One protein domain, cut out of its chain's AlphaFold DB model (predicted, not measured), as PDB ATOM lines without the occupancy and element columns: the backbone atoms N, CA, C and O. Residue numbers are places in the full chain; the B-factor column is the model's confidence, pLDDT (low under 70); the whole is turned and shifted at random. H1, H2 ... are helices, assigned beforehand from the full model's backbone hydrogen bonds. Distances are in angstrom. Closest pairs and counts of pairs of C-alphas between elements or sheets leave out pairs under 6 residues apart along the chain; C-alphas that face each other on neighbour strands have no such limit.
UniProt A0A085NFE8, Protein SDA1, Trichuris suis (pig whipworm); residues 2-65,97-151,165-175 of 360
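What this domain is: This is residues 2 to 65, 97 to 151 and 165 to 175 of the 360 residues of the protein "Protein SDA1" of Trichuris suis (pig whipworm) (UniProt A0A085NFE8). One very long helix, H6, has a small head of short helices at its C-terminal end, while at its other end the short helix H5 folds back beside it. In the head, H2, H3 and H4 make a small up-and-down bundle, each running against the one before it, with H1 on H2 and H7 on H4. H6 makes the length, and its residues 120 to 132 stand free between the two ends. The printed part has 130 residues with seven named helices, H1 to H7 in order, and no named strand: all helix. It is extended, with a radius of gyration of the C-alphas of 22.2 A and spans of 72 by 34 by 29 A.

How they stand to each other: Start at H6, residues 110 to 145. Its residues 112 to 116 touch H5, residues 97 to 105, closest at the C-alphas of Met 99 and Leu 116, 7.1 A; this hairpin has a shallow tilt of 30 degrees, opposite ways. Now look at residues 140 to 144 of H6, which touch the hub, H4, residues 48 to 58, closest at the C-alphas of Asp 140 and Leu 58, 6.5 A, at a steep tilt of 67 degrees. H6 and H3, residues 33 to 42, only just touch, and only at their ends, with 3 pairs of C-alphas within 8 A, the closest being Ala 143 and Ala 36 at 5.3 A. H3 and H4 form a hairpin, with C-alphas 42 and 51 closest at 5.7 A and a tilt of 35.3 degrees, only just steep. H2, residues 11 to 26, touches H4 at a shallow tilt of 8 degrees, the same way, with C-alphas 15 and 50 closest at 5.7 A. H2 also forms a hairpin with H3, with C-alphas 18 and 39 closest at 6.9 A. H1, residues 2 to 5, touches H2, with C-alphas 5 and 14 closest at 5.6 A. H7, residues 168 to 175, touches H4, with C-alphas 55 and 173 closest at 7.0 A. Every O i to N i+4 pair is within hydrogen-bond range in H2, H3, H4, H5 and H7; in H6 29 of 32 are, and H1 is too short for such a pair.

Where its parts are: Find C-alpha 110 at (208.272, 221.666, 209.906); from there H6 runs 52.7 A to C-alpha 145 at (260.595, 221.167, 203.377). H2 measures 22.6 A, H4 15.0 A and H3 14.2 A. H7 ends at C-alpha 175, at (260.699, 204.520, 209.471).

The domain as a whole: The C-alphas farthest apart, of Ser 9 and Lys 107, are 72.7 A apart. Residues 66 to 96 and 152 to 164 are not printed, and the C-alphas across these cuts are 41.3 A and 23.4 A apart. No link that is printed whole is long. Confidence is under 70 at residues 2 to 9, 61 to 65 and 130 to 141.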
ATOM      1  N   PHE A   2     265.054 229.507 223.636       63.25
ATOM      2  CA  PHE A   2     264.502 228.130 223.590       63.25
ATOM      3  C   PHE A   2     265.254 227.108 222.720       63.25
ATOM      4  O   PHE A   2     265.312 225.937 223.080       63.25
ATOM      5  N   LEU A   3     265.863 227.529 221.606       68.19
ATOM      6  CA  LEU A   3     266.675 226.632 220.768       68.19
ATOM      7  C   LEU A   3     267.961 226.156 221.461       68.19
ATOM      8  O   LEU A   3     268.426 225.056 221.192       68.19
ATOM      9  N   TRP A   4     268.519 226.965 222.361       67.62
ATOM     10  CA  TRP A   4     269.717 226.605 223.118       67.62
ATOM     11  C   TRP A   4     269.374 225.614 224.240       67.62
ATOM     12  O   TRP A   4     270.064 224.618 224.424       67.62
ATOM     13  N   HIS A   5     268.211 225.796 224.873       69.12
ATOM     14  CA  HIS A   5     267.664 224.881 225.882       69.12
ATOM     15  C   HIS A   5     267.335 223.470 225.352       69.12
ATOM     16  O   HIS A   5     267.204 222.533 226.134       69.12
ATOM     17  N   LEU A   6     267.216 223.282 224.031       67.25
ATOM     18  CA  LEU A   6     267.074 221.954 223.410       67.25
ATOM     19  C   LEU A   6     268.369 221.126 223.443       67.25
ATOM     20  O   LEU A   6     268.302 219.899 223.366       67.25
ATOM     21  N   GLN A   7     269.522 221.797 223.519       64.50
ATOM     22  CA  GLN A   7     270.858 221.190 223.584       64.50
ATOM     23  C   GLN A   7     271.362 221.048 225.028       64.50
ATOM     24  O   GLN A   7     272.429 220.486 225.263       64.50
ATOM     25  N   GLU A   8     270.612 221.574 225.992       68.00
ATOM     26  CA  GLU A   8     271.002 221.643 227.392       68.00
ATOM     27  C   GLU A   8     270.790 220.295 228.101       68.00
ATOM     28  O   GLU A   8     269.848 219.557 227.807       68.00
ATOM     29  N   SER A   9     271.659 219.971 229.062       63.19
ATOM     30  CA  SER A   9     271.721 218.644 229.698       63.19
ATOM     31  C   SER A   9     270.446 218.243 230.456       63.19
ATOM     32  O   SER A   9     270.236 217.062 230.733       63.19
ATOM     33  N   ASN A  10     269.587 219.203 230.820       81.19
ATOM     34  CA  ASN A  10     268.377 218.925 231.587       81.19
ATOM     35  C   ASN A  10     267.213 218.485 230.681       81.19
ATOM     36  O   ASN A  10     266.556 219.293 230.020       81.19
ATOM     37  N   ALA A  11     266.901 217.188 230.730       80.31
ATOM     38  CA  ALA A  11     265.851 216.564 229.929       80.31
ATOM     39  C   ALA A  11     264.449 217.182 230.127       80.31
ATOM     40  O   ALA A  11     263.639 217.168 229.197       80.31
ATOM     41  N   LEU A  12     264.142 217.734 231.309       82.88
ATOM     42  CA  LEU A  12     262.848 218.376 231.562       82.88
ATOM     43  C   LEU A  12     262.740 219.716 230.831       82.88
ATOM     44  O   LEU A  12     261.748 219.963 230.145       82.88
ATOM     45  N   ILE A  13     263.781 220.545 230.918       83.06
ATOM     46  CA  ILE A  13     263.836 221.858 230.261       83.06
ATOM     47  C   ILE A  13     263.793 221.684 228.739       83.06
ATOM     48  O   ILE A  13     263.020 222.367 228.062       83.06
ATOM     49  N   ALA A  14     264.539 220.712 228.207       83.88
ATOM     50  CA  ALA A  14     264.524 220.381 226.786       83.88
ATOM     51  C   ALA A  14     263.130 219.920 226.316       83.88
ATOM     52  O   ALA A  14     262.660 220.340 225.255       83.88
ATOM     53  N   ARG A  15     262.419 219.113 227.119       84.44
ATOM     54  CA  ARG A  15     261.046 218.674 226.812       84.44
ATOM     55  C   ARG A  15     260.055 219.839 226.802       84.44
ATOM     56  O   ARG A  15     259.289 219.958 225.848       84.44
ATOM     57  N   PHE A  16     260.047 220.683 227.833       86.19
ATOM     58  CA  PHE A  16     259.144 221.839 227.888       86.19
ATOM     59  C   PHE A  16     259.428 222.825 226.753       86.19
ATOM     60  O   PHE A  16     258.498 223.263 226.078       86.19
ATOM     61  N   SER A  17     260.705 223.094 226.476       87.19
ATOM     62  CA  SER A  17     261.119 223.951 225.362       87.19
ATOM     63  C   SER A  17     260.640 223.399 224.019       87.19
ATOM     64  O   SER A  17     260.077 224.147 223.221       87.19
ATOM     65  N   LEU A  18     260.774 222.088 223.784       87.69
ATOM     66  CA  LEU A  18     260.267 221.437 222.572       87.69
ATOM     67  C   LEU A  18     258.749 221.604 222.419       87.69
ATOM     68  O   LEU A  18     258.276 221.924 221.331       87.69
ATOM     69  N   LEU A  19     257.980 221.411 223.494       86.81
ATOM     70  CA  LEU A  19     256.520 221.547 223.459       86.81
ATOM     71  C   LEU A  19     256.079 222.980 223.143       86.81
ATOM     72  O   LEU A  19     255.182 223.173 222.323       86.81
ATOM     73  N   VAL A  20     256.734 223.979 223.741       87.81
ATOM     74  CA  VAL A  20     256.470 225.395 223.448       87.81
ATOM     75  C   VAL A  20     256.792 225.712 221.986       87.81
ATOM     76  O   VAL A  20     255.987 226.342 221.304       87.81
ATOM     77  N   LEU A  21     257.927 225.229 221.470       86.44
ATOM     78  CA  LEU A  21     258.305 225.420 220.065       86.44
ATOM     79  C   LEU A  21     257.293 224.783 219.102       86.44
ATOM     80  O   LEU A  21     256.927 225.404 218.104       86.44
ATOM     81  N   ILE A  22     256.797 223.586 219.422       86.12
ATOM     82  CA  ILE A  22     255.753 222.902 218.650       86.12
ATOM     83  C   ILE A  22     254.446 223.710 218.639       86.12
ATOM     84  O   ILE A  22     253.850 223.887 217.573       86.12
ATOM     85  N   ASP A  23     254.000 224.222 219.792       84.88
ATOM     86  CA  ASP A  23     252.762 225.011 219.876       84.88
ATOM     87  C   ASP A  23     252.879 226.326 219.084       84.88
ATOM     88  O   ASP A  23     252.004 226.664 218.282       84.88
ATOM     89  N   LEU A  24     254.007 227.031 219.210       85.81
ATOM     90  CA  LEU A  24     254.268 228.270 218.467       85.81
ATOM     91  C   LEU A  24     254.331 228.046 216.951       85.81
ATOM     92  O   LEU A  24     253.819 228.869 216.181       85.81
ATOM     93  N   TYR A  25     254.907 226.923 216.522       83.94
ATOM     94  CA  TYR A  25     254.958 226.554 215.112       83.94
ATOM     95  C   TYR A  25     253.557 226.249 214.562       83.94
ATOM     96  O   TYR A  25     253.172 226.771 213.510       83.94
ATOM     97  N   ARG A  26     252.740 225.477 215.297       79.25
ATOM     98  CA  ARG A  26     251.355 225.151 214.903       79.25
ATOM     99  C   ARG A  26     250.452 226.372 214.830       79.25
ATOM    100  O   ARG A  26     249.658 226.494 213.898       79.25
ATOM    101  N   ARG A  27     250.605 227.309 215.770       82.44
ATOM    102  CA  ARG A  27     249.884 228.593 215.771       82.44
ATOM    103  C   ARG A  27     250.327 229.537 214.658       82.44
ATOM    104  O   ARG A  27     249.750 230.608 214.511       82.44
ATOM    105  N   ARG A  28     251.310 229.133 213.844       79.62
ATOM    106  CA  ARG A  28     251.860 229.897 212.721       79.62
ATOM    107  C   ARG A  28     252.529 231.211 213.131       79.62
ATOM    108  O   ARG A  28     252.708 232.065 212.270       79.62
ATOM    109  N   ILE A  29     252.905 231.346 214.404       83.00
ATOM    110  CA  ILE A  29     253.548 232.549 214.948       83.00
ATOM    111  C   ILE A  29     255.042 232.530 214.605       83.00
ATOM    112  O   ILE A  29     255.570 233.519 214.112       83.00
ATOM    113  N   TRP A  30     255.698 231.379 214.793       81.50
ATOM    114  CA  TRP A  30     257.113 231.167 214.467       81.50
ATOM    115  C   TRP A  30     257.282 230.005 213.486       81.50
ATOM    116  O   TRP A  30     257.514 228.863 213.884       81.50
ATOM    117  N   ARG A  31     257.155 230.303 212.186       82.56
ATOM    118  CA  ARG A  31     257.381 229.356 211.078       82.56
ATOM    119  C   ARG A  31     258.653 229.707 210.319       82.56
ATOM    120  O   ARG A  31     258.605 230.081 209.153       82.56
ATOM    121  N   ASP A  32     259.775 229.560 211.005       86.62
ATOM    122  CA  ASP A  32     261.092 229.796 210.423       86.62
ATOM    123  C   ASP A  32     261.831 228.480 210.203       86.62
ATOM    124  O   ASP A  32     261.708 227.538 210.995       86.62
ATOM    125  N   ALA A  33     262.701 228.455 209.190       87.88
ATOM    126  CA  ALA A  33     263.583 227.319 208.937       87.88
ATOM    127  C   ALA A  33     264.450 226.980 210.162       87.88
ATOM    128  O   ALA A  33     264.630 225.810 210.489       87.88
ATOM    129  N   LYS A  34     264.909 227.984 210.924       88.12
ATOM    130  CA  LYS A  34     265.684 227.765 212.160       88.12
ATOM    131  C   LYS A  34     264.911 226.945 213.196       88.12
ATOM    132  O   LYS A  34     265.485 226.078 213.847       88.12
ATOM    133  N   MET A  35     263.608 227.193 213.323       87.25
ATOM    134  CA  MET A  35     262.749 226.489 214.277       87.25
ATOM    135  C   MET A  35     262.462 225.065 213.818       87.25
ATOM    136  O   MET A  35     262.582 224.137 214.614       87.25
ATOM    137  N   ALA A  36     262.160 224.882 212.529       87.75
ATOM    138  CA  ALA A  36     261.970 223.559 211.942       87.75
ATOM    139  C   ALA A  36     263.219 222.678 212.123       87.75
ATOM    140  O   ALA A  36     263.110 221.542 212.579       87.75
ATOM    141  N   ASN A  37     264.411 223.230 211.871       90.19
ATOM    142  CA  ASN A  37     265.677 222.526 212.076       90.19
ATOM    143  C   ASN A  37     265.977 222.267 213.560       90.19
ATOM    144  O   ASN A  37     266.471 221.195 213.894       90.19
ATOM    145  N   GLY A  38     265.632 223.189 214.465       88.50
ATOM    146  CA  GLY A  38     265.737 222.954 215.908       88.50
ATOM    147  C   GLY A  38     264.866 221.787 216.385       88.50
ATOM    148  O   GLY A  38     265.321 220.930 217.141       88.50
ATOM    149  N   ILE A  39     263.629 221.701 215.885       88.75
ATOM    150  CA  ILE A  39     262.727 220.579 216.172       88.75
ATOM    151  C   ILE A  39     263.236 219.286 215.515       88.75
ATOM    152  O   ILE A  39     263.198 218.230 216.142       88.75
ATOM    153  N   ALA A  40     263.772 219.355 214.293       89.56
ATOM    154  CA  ALA A  40     264.394 218.209 213.631       89.56
ATOM    155  C   ALA A  40     265.604 217.684 214.420       89.56
ATOM    156  O   ALA A  40     265.705 216.491 214.676       89.56
ATOM    157  N   GLN A  41     266.483 218.551 214.923       89.38
ATOM    158  CA  GLN A  41     267.589 218.128 215.788       89.38
ATOM    159  C   GLN A  41     267.094 217.449 217.073       89.38
ATOM    160  O   GLN A  41     267.697 216.475 217.530       89.38
ATOM    161  N   ALA A  42     265.952 217.877 217.617       89.75
ATOM    162  CA  ALA A  42     265.350 217.236 218.781       89.75
ATOM    163  C   ALA A  42     264.923 215.776 218.524       89.75
ATOM    164  O   ALA A  42     264.870 214.999 219.476       89.75
ATOM    165  N   SER A  43     264.691 215.346 217.273       89.50
ATOM    166  CA  SER A  43     264.436 213.926 216.966       89.50
ATOM    167  C   SER A  43     265.683 213.045 217.125       89.50
ATOM    168  O   SER A  43     265.584 211.826 217.285       89.50
ATOM    169  N   LEU A  44     266.876 213.644 217.111       89.25
ATOM    170  CA  LEU A  44     268.145 212.938 217.284       89.25
ATOM    171  C   LEU A  44     268.552 212.791 218.757       89.25
ATOM    172  O   LEU A  44     269.382 211.933 219.044       89.25
ATOM    173  N   ASN A  45     267.900 213.489 219.694       88.25
ATOM    174  CA  ASN A  45     268.217 213.429 221.129       88.25
ATOM    175  C   ASN A  45     268.219 211.987 221.693       88.25
ATOM    176  O   ASN A  45     267.358 211.187 221.306       88.25
ATOM    177  N   PRO A  46     269.127 211.630 222.626       84.38
ATOM    178  CA  PRO A  46     269.219 210.272 223.172       84.38
ATOM    179  C   PRO A  46     267.995 209.901 224.019       84.38
ATOM    180  O   PRO A  46     267.635 208.733 224.122       84.38
ATOM    181  N   VAL A  47     267.309 210.893 224.596       87.25
ATOM    182  CA  VAL A  47     266.079 210.677 225.363       87.25
ATOM    183  C   VAL A  47     264.906 210.425 224.413       87.25
ATOM    184  O   VAL A  47     264.363 211.354 223.807       87.25
ATOM    185  N   ASN A  48     264.456 209.169 224.349       85.44
ATOM    186  CA  ASN A  48     263.371 208.729 223.467       85.44
ATOM    187  C   ASN A  48     262.080 209.551 223.613       85.44
ATOM    188  O   ASN A  48     261.451 209.868 222.610       85.44
ATOM    189  N   ARG A  49     261.697 209.971 224.828       86.75
ATOM    190  CA  ARG A  49     260.487 210.791 225.044       86.75
ATOM    191  C   ARG A  49     260.535 212.129 224.292       86.75
ATOM    192  O   ARG A  49     259.532 212.545 223.718       86.75
ATOM    193  N   ILE A  50     261.692 212.792 224.266       88.12
ATOM    194  CA  ILE A  50     261.889 214.055 223.537       88.12
ATOM    195  C   ILE A  50     261.904 213.774 222.033       88.12
ATOM    196  O   ILE A  50     261.175 214.412 221.273       88.12
ATOM    197  N   ALA A  51     262.659 212.755 221.622       88.69
ATOM    198  CA  ALA A  51     262.786 212.387 220.220       88.69
ATOM    199  C   ALA A  51     261.443 212.005 219.581       88.69
ATOM    200  O   ALA A  51     261.092 212.530 218.530       88.69
ATOM    201  N   ILE A  52     260.643 211.165 220.241       88.88
ATOM    202  CA  ILE A  52     259.317 210.739 219.768       88.88
ATOM    203  C   ILE A  52     258.368 211.934 219.645       88.88
ATOM    204  O   ILE A  52     257.599 212.008 218.690       88.88
ATOM    205  N   THR A  53     258.434 212.884 220.580       88.38
ATOM    206  CA  THR A  53     257.619 214.109 220.555       88.38
ATOM    207  C   THR A  53     257.926 214.935 219.300       88.38
ATOM    208  O   THR A  53     257.007 215.357 218.597       88.38
ATOM    209  N   ALA A  54     259.211 215.099 218.973       89.06
ATOM    210  CA  ALA A  54     259.658 215.771 217.755       89.06
ATOM    211  C   ALA A  54     259.255 214.997 216.487       89.06
ATOM    212  O   ALA A  54     258.704 215.583 215.557       89.06
ATOM    213  N   VAL A  55     259.450 213.673 216.465       89.19
ATOM    214  CA  VAL A  55     259.066 212.811 215.332       89.19
ATOM    215  C   VAL A  55     257.562 212.886 215.067       89.19
ATOM    216  O   VAL A  55     257.153 213.097 213.930       89.19
ATOM    217  N   ARG A  56     256.722 212.771 216.102       87.56
ATOM    218  CA  ARG A  56     255.257 212.869 215.978       87.56
ATOM    219  C   ARG A  56     254.819 214.221 215.426       87.56
ATOM    220  O   ARG A  56     253.920 214.272 214.591       87.56
ATOM    221  N   PHE A  57     255.477 215.297 215.850       86.69
ATOM    222  CA  PHE A  57     255.232 216.621 215.295       86.69
ATOM    223  C   PHE A  57     255.593 216.700 213.804       86.69
ATOM    224  O   PHE A  57     254.764 217.141 213.014       86.69
ATOM    225  N   LEU A  58     256.770 216.211 213.401       86.44
ATOM    226  CA  LEU A  58     257.190 216.188 211.991       86.44
ATOM    227  C   LEU A  58     256.294 215.292 211.117       86.44
ATOM    228  O   LEU A  58     256.165 215.507 209.913       86.44
ATOM    229  N   LEU A  59     255.652 214.288 211.717       82.88
ATOM    230  CA  LEU A  59     254.655 213.443 211.061       82.88
ATOM    231  C   LEU A  59     253.248 214.072 211.013       82.88
ATOM    232  O   LEU A  59     252.350 213.483 210.401       82.88
ATOM    233  N   GLY A  60     253.042 215.248 211.605       73.88
ATOM    234  CA  GLY A  60     251.742 215.920 211.645       73.88
ATOM    235  C   GLY A  60     250.711 215.232 212.543       73.88
ATOM    236  O   GLY A  60     249.508 215.397 212.356       73.88
ATOM    237  N   SER A  61     251.159 214.418 213.503       65.88
ATOM    238  CA  SER A  61     250.287 213.880 214.548       65.88
ATOM    239  C   SER A  61     250.012 214.964 215.592       65.88
ATOM    240  O   SER A  61     250.910 215.741 215.932       65.88
ATOM    241  N   ASP A  62     248.791 215.014 216.133       50.66
ATOM    242  CA  ASP A  62     248.440 215.939 217.212       50.66
ATOM    243  C   ASP A  62     249.233 215.588 218.480       50.66
ATOM    244  O   ASP A  62     248.917 214.682 219.240       50.66
ATOM    245  N   VAL A  63     250.303 216.343 218.705       52.31
ATOM    246  CA  VAL A  63     251.071 216.352 219.953       52.31
ATOM    247  C   VAL A  63     250.433 217.424 220.827       52.31
ATOM    248  O   VAL A  63     250.964 218.527 220.935       52.31
ATOM    249  N   THR A  64     249.220 217.193 221.321       37.28
ATOM    250  CA  THR A  64     248.664 218.054 222.368       37.28
ATOM    251  C   THR A  64     249.327 217.682 223.691       37.28
ATOM    252  O   THR A  64     249.559 216.508 223.991       37.28
ATOM    253  N   CYS A  65     249.683 218.694 224.477       36.66
ATOM    254  CA  CYS A  65     250.091 218.534 225.865       36.66
ATOM    255  C   CYS A  65     248.942 217.863 226.644       36.66
ATOM    256  O   CYS A  65     247.970 218.534 226.972       36.66
ATOM    257  N   LYS A  97     220.957 212.709 199.151       73.31
ATOM    258  CA  LYS A  97     220.220 212.927 197.895       73.31
ATOM    259  C   LYS A  97     218.780 212.419 197.991       73.31
ATOM    260  O   LYS A  97     217.881 213.130 197.558       73.31
ATOM    261  N   GLU A  98     218.543 211.265 198.605       76.50
ATOM    262  CA  GLU A  98     217.203 210.723 198.863       76.50
ATOM    263  C   GLU A  98     216.407 211.587 199.850       76.50
ATOM    264  O   GLU A  98     215.231 211.876 199.617       76.50
ATOM    265  N   MET A  99     217.035 212.089 200.917       70.81
ATOM    266  CA  MET A  99     216.392 213.032 201.843       70.81
ATOM    267  C   MET A  99     216.051 214.371 201.166       70.81
ATOM    268  O   MET A  99     214.996 214.950 201.425       70.81
ATOM    269  N   LEU A 100     216.903 214.862 200.262       78.00
ATOM    270  CA  LEU A 100     216.626 216.065 199.469       78.00
ATOM    271  C   LEU A 100     215.498 215.834 198.457       78.00
ATOM    272  O   LEU A 100     214.633 216.696 198.301       78.00
ATOM    273  N   LEU A 101     215.482 214.675 197.794       75.88
ATOM    274  CA  LEU A 101     214.461 214.318 196.812       75.88
ATOM    275  C   LEU A 101     213.094 214.105 197.483       75.88
ATOM    276  O   LEU A 101     212.091 214.650 197.027       75.88
ATOM    277  N   SER A 102     213.057 213.412 198.622       71.56
ATOM    278  CA  SER A 102     211.831 213.187 199.402       71.56
ATOM    279  C   SER A 102     211.250 214.470 200.009       71.56
ATOM    280  O   SER A 102     210.030 214.602 200.118       71.56
ATOM    281  N   TYR A 103     212.087 215.454 200.349       75.25
ATOM    282  CA  TYR A 103     211.623 216.787 200.750       75.25
ATOM    283  C   TYR A 103     211.116 217.627 199.573       75.25
ATOM    284  O   TYR A 103     210.246 218.476 199.760       75.25
ATOM    285  N   ARG A 104     211.642 217.399 198.362       75.06
ATOM    286  CA  ARG A 104     211.208 218.096 197.143       75.06
ATOM    287  C   ARG A 104     209.854 217.600 196.640       75.06
ATOM    288  O   ARG A 104     209.057 218.413 196.192       75.06
ATOM    289  N   VAL A 105     209.618 216.288 196.711       79.00
ATOM    290  CA  VAL A 105     208.417 215.631 196.166       79.00
ATOM    291  C   VAL A 105     207.297 215.500 197.214       79.00
ATOM    292  O   VAL A 105     206.124 215.451 196.865       79.00
ATOM    293  N   GLY A 106     207.627 215.469 198.510       72.56
ATOM    294  CA  GLY A 106     206.652 215.297 199.592       72.56
ATOM    295  C   GLY A 106     206.118 216.596 200.214       72.56
ATOM    296  O   GLY A 106     206.660 217.683 200.026       72.56
ATOM    297  N   LYS A 107     205.081 216.471 201.059       73.88
ATOM    298  CA  LYS A 107     204.542 217.592 201.853       73.88
ATOM    299  C   LYS A 107     205.624 218.202 202.758       73.88
ATOM    300  O   LYS A 107     206.266 217.501 203.552       73.88
ATOM    301  N   LYS A 108     205.788 219.526 202.670       76.62
ATOM    302  CA  LYS A 108     206.763 220.302 203.449       76.62
ATOM    303  C   LYS A 108     206.284 220.475 204.892       76.62
ATOM    304  O   LYS A 108     205.573 221.414 205.221       76.62
ATOM    305  N   SER A 109     206.676 219.545 205.759       79.38
ATOM    306  CA  SER A 109     206.418 219.619 207.203       79.38
ATOM    307  C   SER A 109     207.592 220.253 207.955       79.38
ATOM    308  O   SER A 109     208.760 219.976 207.653       79.38
ATOM    309  N   LYS A 110     207.289 221.032 209.003       78.06
ATOM    310  CA  LYS A 110     208.272 221.666 209.906       78.06
ATOM    311  C   LYS A 110     209.252 220.645 210.511       78.06
ATOM    312  O   LYS A 110     210.432 220.947 210.668       78.06
ATOM    313  N   LYS A 111     208.805 219.404 210.763       78.38
ATOM    314  CA  LYS A 111     209.650 218.296 211.260       78.38
ATOM    315  C   LYS A 111     210.673 217.820 210.217       78.38
ATOM    316  O   LYS A 111     211.828 217.589 210.561       78.38
ATOM    317  N   ARG A 112     210.279 217.720 208.940       71.31
ATOM    318  CA  ARG A 112     211.171 217.306 207.837       71.31
ATOM    319  C   ARG A 112     212.204 218.379 207.490       71.31
ATOM    320  O   ARG A 112     213.342 218.036 207.195       71.31
ATOM    321  N   CYS A 113     211.830 219.657 207.588       78.12
ATOM    322  CA  CYS A 113     212.770 220.769 207.412       78.12
ATOM    323  C   CYS A 113     213.900 220.710 208.455       78.12
ATOM    324  O   CYS A 113     215.071 220.685 208.086       78.12
ATOM    325  N   ARG A 114     213.548 220.541 209.741       82.75
ATOM    326  CA  ARG A 114     214.519 220.403 210.842       82.75
ATOM    327  C   ARG A 114     215.449 219.191 210.688       82.75
ATOM    328  O   ARG A 114     216.625 219.282 211.015       82.75
ATOM    329  N   MET A 115     214.940 218.060 210.191       80.38
ATOM    330  CA  MET A 115     215.753 216.859 209.927       80.38
ATOM    331  C   MET A 115     216.796 217.106 208.828       80.38
ATOM    332  O   MET A 115     217.955 216.731 208.979       80.38
ATOM    333  N   LEU A 116     216.404 217.779 207.742       79.31
ATOM    334  CA  LEU A 116     217.321 218.127 206.657       79.31
ATOM    335  C   LEU A 116     218.373 219.157 207.069       79.31
ATOM    336  O   LEU A 116     219.518 219.056 206.635       79.31
ATOM    337  N   GLU A 117     217.997 220.150 207.874       83.12
ATOM    338  CA  GLU A 117     218.938 221.141 208.401       83.12
ATOM    339  C   GLU A 117     219.988 220.483 209.296       83.12
ATOM    340  O   GLU A 117     221.178 220.662 209.041       83.12
ATOM    341  N   LYS A 118     219.574 219.614 210.229       85.69
ATOM    342  CA  LYS A 118     220.501 218.825 211.059       85.69
ATOM    343  C   LYS A 118     221.456 217.972 210.218       85.69
ATOM    344  O   LYS A 118     222.666 218.049 210.406       85.69
ATOM    345  N   ALA A 119     220.941 217.241 209.226       80.25
ATOM    346  CA  ALA A 119     221.771 216.424 208.337       80.25
ATOM    347  C   ALA A 119     222.772 217.267 207.514       80.25
ATOM    348  O   ALA A 119     223.924 216.871 207.312       80.25
ATOM    349  N   LYS A 120     222.365 218.461 207.053       82.50
ATOM    350  CA  LYS A 120     223.259 219.407 206.361       82.50
ATOM    351  C   LYS A 120     224.327 219.973 207.296       82.50
ATOM    352  O   LYS A 120     225.476 220.111 206.879       82.50
ATOM    353  N   GLU A 121     223.973 220.312 208.532       84.31
ATOM    354  CA  GLU A 121     224.909 220.825 209.534       84.31
ATOM    355  C   GLU A 121     225.942 219.781 209.951       84.31
ATOM    356  O   GLU A 121     227.130 220.091 210.004       84.31
ATOM    357  N   GLU A 122     225.529 218.535 210.178       83.00
ATOM    358  CA  GLU A 122     226.439 217.429 210.488       83.00
ATOM    359  C   GLU A 122     227.450 217.198 209.362       83.00
ATOM    360  O   GLU A 122     228.649 217.060 209.615       83.00
ATOM    361  N   MET A 123     227.001 217.248 208.106       76.06
ATOM    362  CA  MET A 123     227.890 217.135 206.949       76.06
ATOM    363  C   MET A 123     228.825 218.333 206.808       76.06
ATOM    364  O   MET A 123     230.003 218.147 206.501       76.06
ATOM    365  N   LYS A 124     228.351 219.559 207.065       81.94
ATOM    366  CA  LYS A 124     229.214 220.749 207.091       81.94
ATOM    367  C   LYS A 124     230.273 220.638 208.188       81.94
ATOM    368  O   LYS A 124     231.443 220.855 207.892       81.94
ATOM    369  N   LYS A 125     229.900 220.230 209.406       82.69
ATOM    370  CA  LYS A 125     230.832 220.008 210.526       82.69
ATOM    371  C   LYS A 125     231.865 218.928 210.190       82.69
ATOM    372  O   LYS A 125     233.058 219.148 210.391       82.69
ATOM    373  N   LYS A 126     231.448 217.793 209.614       74.88
ATOM    374  CA  LYS A 126     232.362 216.719 209.179       74.88
ATOM    375  C   LYS A 126     233.294 217.171 208.049       74.88
ATOM    376  O   LYS A 126     234.494 216.907 208.109       74.88
ATOM    377  N   ASN A 127     232.785 217.910 207.064       75.12
ATOM    378  CA  ASN A 127     233.604 218.461 205.980       75.12
ATOM    379  C   ASN A 127     234.595 219.518 206.479       75.12
ATOM    380  O   ASN A 127     235.748 219.497 206.059       75.12
ATOM    381  N   GLN A 128     234.190 220.392 207.403       72.62
ATOM    382  CA  GLN A 128     235.081 221.371 208.032       72.62
ATOM    383  C   GLN A 128     236.184 220.686 208.842       72.62
ATOM    384  O   GLN A 128     237.351 221.018 208.645       72.62
ATOM    385  N   LYS A 129     235.855 219.671 209.657       71.62
ATOM    386  CA  LYS A 129     236.855 218.842 210.356       71.62
ATOM    387  C   LYS A 129     237.815 218.168 209.369       71.62
ATOM    388  O   LYS A 129     239.026 218.221 209.554       71.62
ATOM    389  N   LYS A 130     237.309 217.596 208.270       65.50
ATOM    390  CA  LYS A 130     238.140 216.973 207.220       65.50
ATOM    391  C   LYS A 130     239.047 217.990 206.525       65.50
ATOM    392  O   LYS A 130     240.196 217.685 206.221       65.50
ATOM    393  N   GLN A 131     238.554 219.199 206.278       61.72
ATOM    394  CA  GLN A 131     239.322 220.262 205.637       61.72
ATOM    395  C   GLN A 131     240.355 220.877 206.588       61.72
ATOM    396  O   GLN A 131     241.445 221.214 206.137       61.72
ATOM    397  N   GLN A 132     240.064 220.954 207.889       61.47
ATOM    398  CA  GLN A 132     241.043 221.286 208.926       61.47
ATOM    399  C   GLN A 132     242.140 220.219 209.020       61.47
ATOM    400  O   GLN A 132     243.303 220.585 208.930       61.47
ATOM    401  N   ARG A 133     241.792 218.922 209.053       59.94
ATOM    402  CA  ARG A 133     242.770 217.808 209.021       59.94
ATOM    403  C   ARG A 133     243.646 217.823 207.764       59.94
ATOM    404  O   ARG A 133     244.831 217.531 207.821       59.94
ATOM    405  N   LYS A 134     243.084 218.191 206.607       55.28
ATOM    406  CA  LYS A 134     243.875 218.384 205.380       55.28
ATOM    407  C   LYS A 134     244.805 219.594 205.493       55.28
ATOM    408  O   LYS A 134     245.959 219.508 205.096       55.28
ATOM    409  N   LYS A 135     244.319 220.721 206.023       53.62
ATOM    410  CA  LYS A 135     245.118 221.944 206.206       53.62
ATOM    411  C   LYS A 135     246.240 221.774 207.234       53.62
ATOM    412  O   LYS A 135     247.280 222.392 207.032       53.62
ATOM    413  N   SER A 136     246.046 220.979 208.291       52.06
ATOM    414  CA  SER A 136     247.122 220.618 209.221       52.06
ATOM    415  C   SER A 136     248.163 219.767 208.504       52.06
ATOM    416  O   SER A 136     249.301 220.196 208.415       52.06
ATOM    417  N   PHE A 137     247.744 218.707 207.803       50.28
ATOM    418  CA  PHE A 137     248.657 217.851 207.036       50.28
ATOM    419  C   PHE A 137     249.541 218.627 206.037       50.28
ATOM    420  O   PHE A 137     250.745 218.404 205.979       50.28
ATOM    421  N   PHE A 138     248.977 219.587 205.288       45.91
ATOM    422  CA  PHE A 138     249.759 220.447 204.382       45.91
ATOM    423  C   PHE A 138     250.653 221.464 205.112       45.91
ATOM    424  O   PHE A 138     251.714 221.815 204.607       45.91
ATOM    425  N   ALA A 139     250.247 221.956 206.286       45.59
ATOM    426  CA  ALA A 139     251.082 222.844 207.095       45.59
ATOM    427  C   ALA A 139     252.232 222.090 207.787       45.59
ATOM    428  O   ALA A 139     253.290 222.675 208.007       45.59
ATOM    429  N   ASP A 140     252.043 220.804 208.077       57.69
ATOM    430  CA  ASP A 140     253.036 219.943 208.719       57.69
ATOM    431  C   ASP A 140     254.143 219.529 207.734       57.69
ATOM    432  O   ASP A 140     255.312 219.458 208.112       57.69
ATOM    433  N   MET A 141     253.822 219.378 206.441       60.53
ATOM    434  CA  MET A 141     254.836 219.144 205.396       60.53
ATOM    435  C   MET A 141     255.789 220.327 205.203       60.53
ATOM    436  O   MET A 141     256.959 220.119 204.887       60.53
ATOM    437  N   SER A 142     255.339 221.547 205.507       72.31
ATOM    438  CA  SER A 142     256.184 222.742 205.449       72.31
ATOM    439  C   SER A 142     257.396 222.645 206.388       72.31
ATOM    440  O   SER A 142     258.461 223.159 206.063       72.31
ATOM    441  N   ALA A 143     257.274 221.953 207.530       83.19
ATOM    442  CA  ALA A 143     258.403 221.776 208.451       83.19
ATOM    443  C   ALA A 143     259.505 220.892 207.853       83.19
ATOM    444  O   ALA A 143     260.685 221.185 208.030       83.19
ATOM    445  N   LEU A 144     259.122 219.835 207.129       86.75
ATOM    446  CA  LEU A 144     260.071 218.936 206.476       86.75
ATOM    447  C   LEU A 144     260.766 219.616 205.297       86.75
ATOM    448  O   LEU A 144     261.966 219.435 205.127       86.75
ATOM    449  N   GLU A 145     260.042 220.418 204.516       87.38
ATOM    450  CA  GLU A 145     260.595 221.167 203.377       87.38
ATOM    451  C   GLU A 145     261.666 222.188 203.796       87.38
ATOM    452  O   GLU A 145     262.603 222.434 203.046       87.38
ATOM    453  N   MET A 146     261.562 222.753 205.003       88.94
ATOM    454  CA  MET A 146     262.478 223.787 205.506       88.94
ATOM    455  C   MET A 146     263.754 223.249 206.186       88.94
ATOM    456  O   MET A 146     264.507 224.026 206.782       88.94
ATOM    457  N   ILE A 147     264.008 221.938 206.137       90.62
ATOM    458  CA  ILE A 147     265.229 221.331 206.690       90.62
ATOM    459  C   ILE A 147     266.449 221.751 205.851       90.62
ATOM    460  O   ILE A 147     266.399 221.701 204.627       90.62
ATOM    461  N   TYR A 148     267.541 222.159 206.508       90.69
ATOM    462  CA  TYR A 148     268.738 222.680 205.833       90.69
ATOM    463  C   TYR A 148     269.522 221.609 205.075       90.69
ATOM    464  O   TYR A 148     269.859 221.814 203.913       90.69
ATOM    465  N   ASP A 149     269.798 220.476 205.724       93.12
ATOM    466  CA  ASP A 149     270.443 219.319 205.103       93.12
ATOM    467  C   ASP A 149     269.571 218.071 205.318       93.12
ATOM    468  O   ASP A 149     269.681 217.386 206.344       93.12
ATOM    469  N   PRO A 150     268.636 217.795 204.392       92.69
ATOM    470  CA  PRO A 150     267.725 216.666 204.522       92.69
ATOM    471  C   PRO A 150     268.427 215.314 204.335       92.69
ATOM    472  O   PRO A 150     267.976 214.323 204.914       92.69
ATOM    473  N   GLN A 151     269.530 215.264 203.576       93.88
ATOM    474  CA  GLN A 151     270.289 214.035 203.335       93.88
ATOM    475  C   GLN A 151     271.013 213.603 204.610       93.88
ATOM    476  O   GLN A 151     270.804 212.486 205.093       93.88
ATOM    477  N   ARG A 165     267.856 199.633 220.064       85.38
ATOM    478  CA  ARG A 165     267.083 198.451 220.481       85.38
ATOM    479  C   ARG A 165     265.702 198.854 221.009       85.38
ATOM    480  O   ARG A 165     265.211 198.294 221.982       85.38
ATOM    481  N   ASP A 166     265.107 199.874 220.395       86.12
ATOM    482  CA  ASP A 166     263.817 200.412 220.825       86.12
ATOM    483  C   ASP A 166     262.657 199.455 220.513       86.12
ATOM    484  O   ASP A 166     262.735 198.625 219.599       86.12
ATOM    485  N   LYS A 167     261.540 199.636 221.233       89.88
ATOM    486  CA  LYS A 167     260.259 198.970 220.948       89.88
ATOM    487  C   LYS A 167     259.857 199.172 219.477       89.88
ATOM    488  O   LYS A 167     260.134 200.215 218.878       89.88
ATOM    489  N   TYR A 168     259.163 198.189 218.904       88.94
ATOM    490  CA  TYR A 168     258.782 198.184 217.486       88.94
ATOM    491  C   TYR A 168     258.003 199.438 217.052       88.94
ATOM    492  O   TYR A 168     258.302 200.001 216.004       88.94
ATOM    493  N   GLU A 169     257.089 199.938 217.881       88.56
ATOM    494  CA  GLU A 169     256.316 201.162 217.614       88.56
ATOM    495  C   GLU A 169     257.204 202.396 217.402       88.56
ATOM    496  O   GLU A 169     256.988 203.190 216.487       88.56
ATOM    497  N   ILE A 170     258.253 202.543 218.214       89.88
ATOM    498  CA  ILE A 170     259.207 203.651 218.099       89.88
ATOM    499  C   ILE A 170     259.988 203.517 216.788       89.88
ATOM    500  O   ILE A 170     260.169 204.496 216.061       89.88
ATOM    501  N   ARG A 171     260.402 202.292 216.444       91.25
ATOM    502  CA  ARG A 171     261.073 202.001 215.168       91.25
ATOM    503  C   ARG A 171     260.170 202.340 213.981       91.25
ATOM    504  O   ARG A 171     260.645 202.940 213.018       91.25
ATOM    505  N   LEU A 172     258.880 202.024 214.076       91.00
ATOM    506  CA  LEU A 172     257.877 202.329 213.059       91.00
ATOM    507  C   LEU A 172     257.741 203.844 212.834       91.00
ATOM    508  O   LEU A 172     257.709 204.288 211.688       91.00
ATOM    509  N   LEU A 173     257.745 204.649 213.904       90.50
ATOM    510  CA  LEU A 173     257.718 206.116 213.809       90.50
ATOM    511  C   LEU A 173     258.953 206.681 213.094       90.50
ATOM    512  O   LEU A 173     258.823 207.565 212.245       90.50
ATOM    513  N   TYR A 174     260.147 206.160 213.383       92.69
ATOM    514  CA  TYR A 174     261.360 206.576 212.673       92.69
ATOM    515  C   TYR A 174     261.336 206.165 211.196       92.69
ATOM    516  O   TYR A 174     261.675 206.979 210.340       92.69
ATOM    517  N   MET A 175     260.883 204.947 210.868       93.50
ATOM    518  CA  MET A 175     260.699 204.520 209.471       93.50
ATOM    519  C   MET A 175     259.694 205.417 208.730       93.50
ATOM    520  O   MET A 175     259.919 205.784 207.572       93.50
TER     521      MET A 175